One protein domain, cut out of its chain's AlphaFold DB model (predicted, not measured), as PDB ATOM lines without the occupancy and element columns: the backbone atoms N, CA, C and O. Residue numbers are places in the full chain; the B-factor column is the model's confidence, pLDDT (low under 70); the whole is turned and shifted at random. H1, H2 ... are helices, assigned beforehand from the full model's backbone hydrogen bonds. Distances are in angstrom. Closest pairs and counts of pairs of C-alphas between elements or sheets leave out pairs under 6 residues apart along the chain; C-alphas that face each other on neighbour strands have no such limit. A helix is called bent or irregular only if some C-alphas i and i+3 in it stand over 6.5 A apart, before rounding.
ATOM      1  N   GLY A 158      86.826 145.447  67.724       95.69
ATOM      2  CA  GLY A 158      87.114 144.353  66.799       95.69
ATOM      3  C   GLY A 158      86.195 143.157  67.029       95.69
ATOM      4  O   GLY A 158      85.649 142.630  66.068       95.69
ATOM      5  N   PHE A 159      85.942 142.794  68.292       96.25
ATOM      6  CA  PHE A 159      85.015 141.726  68.675       96.25
ATOM      7  C   PHE A 159      83.569 142.045  68.266       96.25
ATOM      8  O   PHE A 159      82.859 141.166  67.784       96.25
ATOM      9  N   ARG A 160      83.146 143.309  68.382       93.88
ATOM     10  CA  ARG A 160      81.804 143.757  67.970       93.88
ATOM     11  C   ARG A 160      81.667 144.071  66.478       93.88
ATOM     12  O   ARG A 160      80.575 144.421  66.033       93.88
ATOM     13  N   SER A 161      82.751 144.003  65.706       95.38
ATOM     14  CA  SER A 161      82.722 144.410  64.304       95.38
ATOM     15  C   SER A 161      81.828 143.490  63.474       95.38
ATOM     16  O   SER A 161      82.009 142.272  63.463       95.38
ATOM     17  N   LYS A 162      80.923 144.094  62.694       96.12
ATOM     18  CA  LYS A 162      80.122 143.394  61.676       96.12
ATOM     19  C   LYS A 162      80.974 142.860  60.517       96.12
ATOM     20  O   LYS A 162      80.519 141.994  59.786       96.12
ATOM     21  N   GLY A 163      82.207 143.351  60.361       95.81
ATOM     22  CA  GLY A 163      83.158 142.867  59.354       95.81
ATOM     23  C   GLY A 163      83.858 141.558  59.733       95.81
ATOM     24  O   GLY A 163      84.701 141.072  58.973       95.81
ATOM     25  N   ARG A 164      83.578 140.990  60.916       97.56
ATOM     26  CA  ARG A 164      84.164 139.710  61.324       97.56
ATOM     27  C   ARG A 164      83.747 138.587  60.365       97.56
ATOM     28  O   ARG A 164      82.661 138.587  59.805       97.56
ATOM     29  N   LYS A 165      84.635 137.609  60.214       97.50
ATOM     30  CA  LYS A 165      84.453 136.373  59.449       97.50
ATOM     31  C   LYS A 165      84.573 135.206  60.438       97.50
ATOM     32  O   LYS A 165      85.132 135.432  61.512       97.50
ATOM     33  N   PRO A 166      84.141 133.978  60.101       96.62
ATOM     34  CA  PRO A 166      84.242 132.829  61.010       96.62
ATOM     35  C   PRO A 166      85.655 132.573  61.558       96.62
ATOM     36  O   PRO A 166      85.795 132.203  62.715       96.62
ATOM     37  N   LYS A 167      86.705 132.869  60.776       96.75
ATOM     38  CA  LYS A 167      88.103 132.786  61.236       96.75
ATOM     39  C   LYS A 167      88.454 133.759  62.373       96.75
ATOM     40  O   LYS A 167      89.428 133.540  63.083       96.75
ATOM     41  N   HIS A 168      87.694 134.845  62.534       98.12
ATOM     42  CA  HIS A 168      87.931 135.839  63.573       98.12
ATOM     43  C   HIS A 168      87.329 135.378  64.899       98.12
ATOM     44  O   HIS A 168      86.235 135.819  65.263       98.12
ATOM     45  N   ASP A 169      88.017 134.490  65.608       96.81
ATOM     46  CA  ASP A 169      87.477 133.747  66.744       96.81
ATOM     47  C   ASP A 169      88.046 134.220  68.095       96.81
ATOM     48  O   ASP A 169      89.166 133.902  68.485       96.81
ATOM     49  N   CYS A 170      87.247 134.974  68.857       95.94
ATOM     50  CA  CYS A 170      87.634 135.433  70.194       95.94
ATOM     51  C   CYS A 170      87.414 134.388  71.303       95.94
ATOM     52  O   CYS A 170      87.692 134.700  72.463       95.94
ATOM     53  N   SER A 171      86.932 133.180  70.980       96.44
ATOM     54  CA  SER A 171      86.947 132.049  71.917       96.44
ATOM     55  C   SER A 171      88.355 131.482  72.108       96.44
ATOM     56  O   SER A 171      88.613 130.844  73.119       96.44
ATOM     57  N   LYS A 172      89.282 131.784  71.191       96.62
ATOM     58  CA  LYS A 172      90.684 131.369  71.253       96.62
ATOM     59  C   LYS A 172      91.447 132.082  72.357       96.62
ATOM     60  O   LYS A 172      91.286 133.289  72.558       96.62
ATOM     61  N   GLY A 173      92.286 131.331  73.066       95.56
ATOM     62  CA  GLY A 173      93.115 131.851  74.148       95.56
ATOM     63  C   GLY A 173      94.265 132.728  73.644       95.56
ATOM     64  O   GLY A 173      94.640 132.697  72.470       95.56
ATOM     65  N   PHE A 174      94.885 133.484  74.550       96.62
ATOM     66  CA  PHE A 174      96.019 134.368  74.250       96.62
ATOM     67  C   PHE A 174      97.157 133.668  73.484       96.62
ATOM     68  O   PHE A 174      97.669 134.201  72.501       96.62
ATOM     69  N   GLY A 175      97.536 132.452  73.899       95.94
ATOM     70  CA  GLY A 175      98.600 131.682  73.246       95.94
ATOM     71  C   GLY A 175      98.248 131.209  71.832       95.94
ATOM     72  O   GLY A 175      99.124 131.176  70.972       95.94
ATOM     73  N   GLU A 176      96.981 130.869  71.571       96.81
ATOM     74  CA  GLU A 176      96.507 130.518  70.226       96.81
ATOM     75  C   GLU A 176      96.550 131.735  69.299       96.81
ATOM     76  O   GLU A 176      97.115 131.648  68.211       96.81
ATOM     77  N   ILE A 177      96.047 132.885  69.762       97.50
ATOM     78  CA  ILE A 177      96.052 134.130  68.979       97.50
ATOM     79  C   ILE A 177      97.483 134.617  68.714       97.50
ATOM     80  O   ILE A 177      97.768 135.152  67.648       97.50
ATOM     81  N   LEU A 178      98.424 134.426  69.645       96.44
ATOM     82  CA  LEU A 178      99.825 134.776  69.392       96.44
ATOM     83  C   LEU A 178     100.480 133.913  68.307       96.44
ATOM     84  O   LEU A 178     101.346 134.422  67.592       96.44
ATOM     85  N   ARG A 179     100.095 132.634  68.193       96.50
ATOM     86  CA  ARG A 179     100.594 131.731  67.142       96.50
ATOM     87  C   ARG A 179      99.995 132.063  65.782       96.50
ATOM     88  O   ARG A 179     100.727 132.085  64.800       96.50
ATOM     89  N   ASP A 180      98.698 132.356  65.741       97.81
ATOM     90  CA  ASP A 180      98.010 132.824  64.541       97.81
ATOM     91  C   ASP A 180      97.232 134.110  64.832       97.81
ATOM     92  O   ASP A 180      96.073 134.115  65.255       97.81
ATOM     93  N   LYS A 181      97.891 135.240  64.566       98.00
ATOM     94  CA  LYS A 181      97.330 136.571  64.818       98.00
ATOM     95  C   LYS A 181      96.165 136.897  63.887       98.00
ATOM     96  O   LYS A 181      95.364 137.769  64.228       98.00
ATOM     97  N   SER A 182      96.015 136.180  62.766       97.75
ATOM     98  CA  SER A 182      94.911 136.386  61.821       97.75
ATOM     99  C   SER A 182      93.546 135.994  62.405       97.75
ATOM    100  O   SER A 182      92.506 136.439  61.916       97.75
ATOM    101  N   ILE A 183      93.539 135.254  63.522       97.88
ATOM    102  CA  ILE A 183      92.354 134.995  64.351       97.88
ATOM    103  C   ILE A 183      91.774 136.303  64.916       97.88
ATOM    104  O   ILE A 183      90.575 136.420  65.172       97.88
ATOM    105  N   CYS A 184      92.592 137.335  65.123       98.44
ATOM    106  CA  CYS A 184      92.108 138.604  65.638       98.44
ATOM    107  C   CYS A 184      91.734 139.564  64.505       98.44
ATOM    108  O   CYS A 184      92.589 140.000  63.740       98.44
ATOM    109  N   TYR A 185      90.477 140.017  64.484       98.50
ATOM    110  CA  TYR A 185      89.994 141.021  63.527       98.50
ATOM    111  C   TYR A 185      90.849 142.302  63.496       98.50
ATOM    112  O   TYR A 185      91.106 142.858  62.428       98.50
ATOM    113  N   TYR A 186      91.311 142.776  64.661       97.56
ATOM    114  CA  TYR A 186      92.170 143.962  64.737       97.56
ATOM    115  C   TYR A 186      93.492 143.793  63.988       97.56
ATOM    116  O   TYR A 186      93.990 144.762  63.419       97.56
ATOM    117  N   HIS A 187      94.042 142.583  63.965       98.25
ATOM    118  CA  HIS A 187      95.277 142.300  63.248       98.25
ATOM    119  C   HIS A 187      94.999 141.984  61.777       98.25
ATOM    120  O   HIS A 187      95.544 142.653  60.903       98.25
ATOM    121  N   ASP A 188      94.088 141.047  61.494       98.25
ATOM    122  CA  ASP A 188      93.815 140.585  60.129       98.25
ATOM    123  C   ASP A 188      93.219 141.675  59.239       98.25
ATOM    124  O   ASP A 188      93.688 141.880  58.122       98.25
ATOM    125  N   VAL A 189      92.206 142.394  59.723       97.88
ATOM    126  CA  VAL A 189      91.456 143.352  58.901       97.88
ATOM    127  C   VAL A 189      91.967 144.767  59.117       97.88
ATOM    128  O   VAL A 189      92.322 145.442  58.155       97.88
ATOM    129  N   ASN A 190      92.061 145.216  60.372       96.62
ATOM    130  CA  ASN A 190      92.415 146.611  60.659       96.62
ATOM    131  C   ASN A 190      93.924 146.896  60.585       96.62
ATOM    132  O   ASN A 190      94.321 148.065  60.567       96.62
ATOM    133  N   LYS A 191      94.753 145.843  60.537       97.69
ATOM    134  CA  LYS A 191      96.223 145.915  60.490       97.69
ATOM    135  C   LYS A 191      96.838 146.664  61.680       97.69
ATOM    136  O   LYS A 191      97.892 147.286  61.552       97.69
ATOM    137  N   TYR A 192      96.181 146.618  62.839       98.38
ATOM    138  CA  TYR A 192      96.721 147.176  64.076       98.38
ATOM    139  C   TYR A 192      97.876 146.316  64.584       98.38
ATOM    140  O   TYR A 192      97.833 145.087  64.511       98.38
ATOM    141  N   ARG A 193      98.889 146.956  65.168       98.44
ATOM    142  CA  ARG A 193     100.127 146.285  65.598       98.44
ATOM    143  C   ARG A 193     100.031 145.614  66.967       98.44
ATOM    144  O   ARG A 193     101.041 145.140  67.482       98.44
ATOM    145  N   TYR A 194      98.842 145.557  67.571       98.56
ATOM    146  CA  TYR A 194      98.702 145.179  68.976       98.56
ATOM    147  C   TYR A 194      99.310 143.804  69.296       98.56
ATOM    148  O   TYR A 194     100.139 143.670  70.196       98.56
ATOM    149  N   TRP A 195      98.966 142.776  68.514       98.38
ATOM    150  CA  TRP A 195      99.486 141.422  68.724       98.38
ATOM    151  C   TRP A 195     100.955 141.257  68.319       98.38
ATOM    152  O   TRP A 195     101.639 140.390  68.859       98.38
ATOM    153  N   ASP A 196     101.472 142.099  67.422       98.50
ATOM    154  CA  ASP A 196     102.897 142.108  67.081       98.50
ATOM    155  C   ASP A 196     103.737 142.646  68.235       98.50
ATOM    156  O   ASP A 196     104.726 142.024  68.626       98.50
ATOM    157  N   ILE A 197     103.302 143.759  68.833       98.56
ATOM    158  CA  ILE A 197     103.956 144.346  70.005       98.56
ATOM    159  C   ILE A 197     103.805 143.407  71.206       98.56
ATOM    160  O   ILE A 197     104.785 143.169  71.905       98.56
ATOM    161  N   THR A 198     102.626 142.808  71.397       98.38
ATOM    162  CA  THR A 198     102.385 141.801  72.447       98.38
ATOM    163  C   THR A 198     103.333 140.612  72.306       98.38
ATOM    164  O   THR A 198     103.969 140.216  73.275       98.38
ATOM    165  N   GLY A 199     103.478 140.063  71.095       97.69
ATOM    166  CA  GLY A 199     104.373 138.931  70.841       97.69
ATOM    167  C   GLY A 199     105.841 139.263  71.108       97.69
ATOM    168  O   GLY A 199     106.560 138.443  71.672       97.69
ATOM    169  N   ALA A 200     106.276 140.478  70.769       97.50
ATOM    170  CA  ALA A 200     107.641 140.918  71.040       97.50
ATOM    171  C   ALA A 200     107.928 141.223  72.522       97.50
ATOM    172  O   ALA A 200     109.090 141.292  72.904       97.50
ATOM    173  N   HIS A 201     106.887 141.377  73.343       96.69
ATOM    174  CA  HIS A 201     106.980 141.579  74.793       96.69
ATOM    175  C   HIS A 201     106.265 140.461  75.549       96.69
ATOM    176  O   HIS A 201     105.639 140.690  76.580       96.69
ATOM    177  N   ARG A 202     106.326 139.228  75.032       94.69
ATOM    178  CA  ARG A 202     105.601 138.088  75.608       94.69
ATOM    179  C   ARG A 202     105.918 137.867  77.091       94.69
ATOM    180  O   ARG A 202     105.032 137.440  77.822       94.69
ATOM    181  N   SER A 203     107.143 138.173  77.523       94.88
ATOM    182  CA  SER A 203     107.571 138.069  78.923       94.88
ATOM    183  C   SER A 203     106.821 139.005  79.872       94.88
ATOM    184  O   SER A 203     106.785 138.711  81.056       94.88
ATOM    185  N   LEU A 204     106.205 140.088  79.383       96.12
ATOM    186  CA  LEU A 204     105.332 140.937  80.196       96.12
ATOM    187  C   LEU A 204     103.986 140.254  80.466       96.12
ATOM    188  O   LEU A 204     103.436 140.377  81.547       96.12
ATOM    189  N   PHE A 205     103.439 139.514  79.502       96.62
ATOM    190  CA  PHE A 205     102.084 138.955  79.578       96.62
ATOM    191  C   PHE A 205     102.072 137.525  80.138       96.62
ATOM    192  O   PHE A 205     101.501 136.610  79.534       96.62
ATOM    193  N   VAL A 206     102.726 137.317  81.285       95.38
ATOM    194  CA  VAL A 206     102.931 135.986  81.890       95.38
ATOM    195  C   VAL A 206     101.626 135.266  82.241       95.38
ATOM    196  O   VAL A 206     101.531 134.051  82.081       95.38
ATOM    197  N   GLY A 207     100.588 136.007  82.637       93.44
ATOM    198  CA  GLY A 207      99.268 135.458  82.953       93.44
ATOM    199  C   GLY A 207      98.452 135.068  81.719       93.44
ATOM    200  O   GLY A 207      97.414 134.417  81.845       93.44
ATOM    201  N   GLY A 208      98.907 135.430  80.512       90.06
ATOM    202  CA  GLY A 208      98.196 135.156  79.262       90.06
ATOM    203  C   GLY A 208      98.021 133.663  78.977       90.06
ATOM    204  O   GLY A 208      97.013 133.260  78.405       90.06
ATOM    205  N   ALA A 209      98.952 132.812  79.417       84.69
ATOM    206  CA  ALA A 209      98.857 131.364  79.208       84.69
ATOM    207  C   ALA A 209      97.609 130.734  79.859       84.69
ATOM    208  O   ALA A 209      97.117 129.717  79.376       84.69
ATOM    209  N   SER A 210      97.071 131.363  80.906       85.50
ATOM    210  CA  SER A 210      95.950 130.855  81.703       85.50
ATOM    211  C   SER A 210      94.575 131.268  81.163       85.50
ATOM    212  O   SER A 210      93.548 130.928  81.747       85.50
ATOM    213  N   THR A 211      94.515 132.036  80.070       88.88
ATOM    214  CA  THR A 211      93.249 132.553  79.538       88.88
ATOM    215  C   THR A 211      92.617 131.550  78.572       88.88
ATOM    216  O   THR A 211      93.180 131.284  77.509       88.88
TER     217      THR A 211
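What this domain is: This is residues 158 to 211 of the 274 residues of an uncharacterized protein of Chloroflexi bacterium ADurb.Bin180 (UniProt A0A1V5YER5). Four short helices strung on loops wind through an elongated body, with Lys 162, in the long loop of residues 158 to 173, at one end of its length and Ser 203, in the link from H3 to H4, at the other. From this loop the path enters H1, folds back towards the loop's end of the body for H2, and turns again to run through H3 towards the other end, where it folds back into H4, which packs on the beginning of H1 at Phe 174. The printed part has 54 residues with four named helices, in the order H1, H2, H3, H4, and no named strand; the class is all helix, though under half of the residues, 22 of 54, are in named elements. It is compact, with a radius of gyration of the C-alphas of 11.0 A, and its C-alphas span 32 by 20 by 16 A.

How they stand to each other: Residues 158 to 173 hold no named element; their C-alphas lie 8 to 17 A from the mean of all C-alphas. H1, residues 174 to 179, follows, and then H2, residues 185 to 188; the two are apart. H3, residues 194 to 200, touches H2 only at the corner by their link, and only just, with 3 pairs of C-alphas within 8 A; the closest C-alphas are those of His 187 and Trp 195, 7.0 A apart. H3 is close to H1 but not clearly touching it: the closest C-alphas, those of Leu 178 and Gly 199, are 6.3 A apart. The lines of H1 and H3 are about perpendicular, at 77 degrees. H4, residues 206 to 210, touches H1, with the C-alphas of Phe 174 and Gly 208 the closest at 5.5 A. H4 is apart from H2 and from H3. In H1 and H3 every O i to N i+4 pair is within hydrogen-bond range; H2 is too short for such a pair, and H4 has 0 of 1, beside 1 of 2 O i to N i+3 pairs.

Where its parts are: H1 begins at C-alpha 174, (96.019, 134.368, 74.250), and is 8.9 A long from first to last C-alpha. H2 measures 5.1 A. H3, the longest helix by residues with 7, measures 10.1 A and begins at C-alpha 194, (98.702, 145.179, 68.976). H4 measures 8.7 A and ends at C-alpha 210, (95.950, 130.855, 81.703); it is irregular, but only just: C-alphas 206 and 209 are 6.7 A apart.

The domain as a whole: The two C-alphas farthest apart, those of Lys 162 and Ser 203, are 32.9 A from each other. The C-alphas of Gly 158 and Thr 211, the first and last printed residues, are 18.4 A apart. The printed part has no cut. The links H1 to H2, H2 to H3 and H3 to H4 are tight, each of 5 residues. The mean pLDDT of the printed part is 96.2, and no printed residue is under 70.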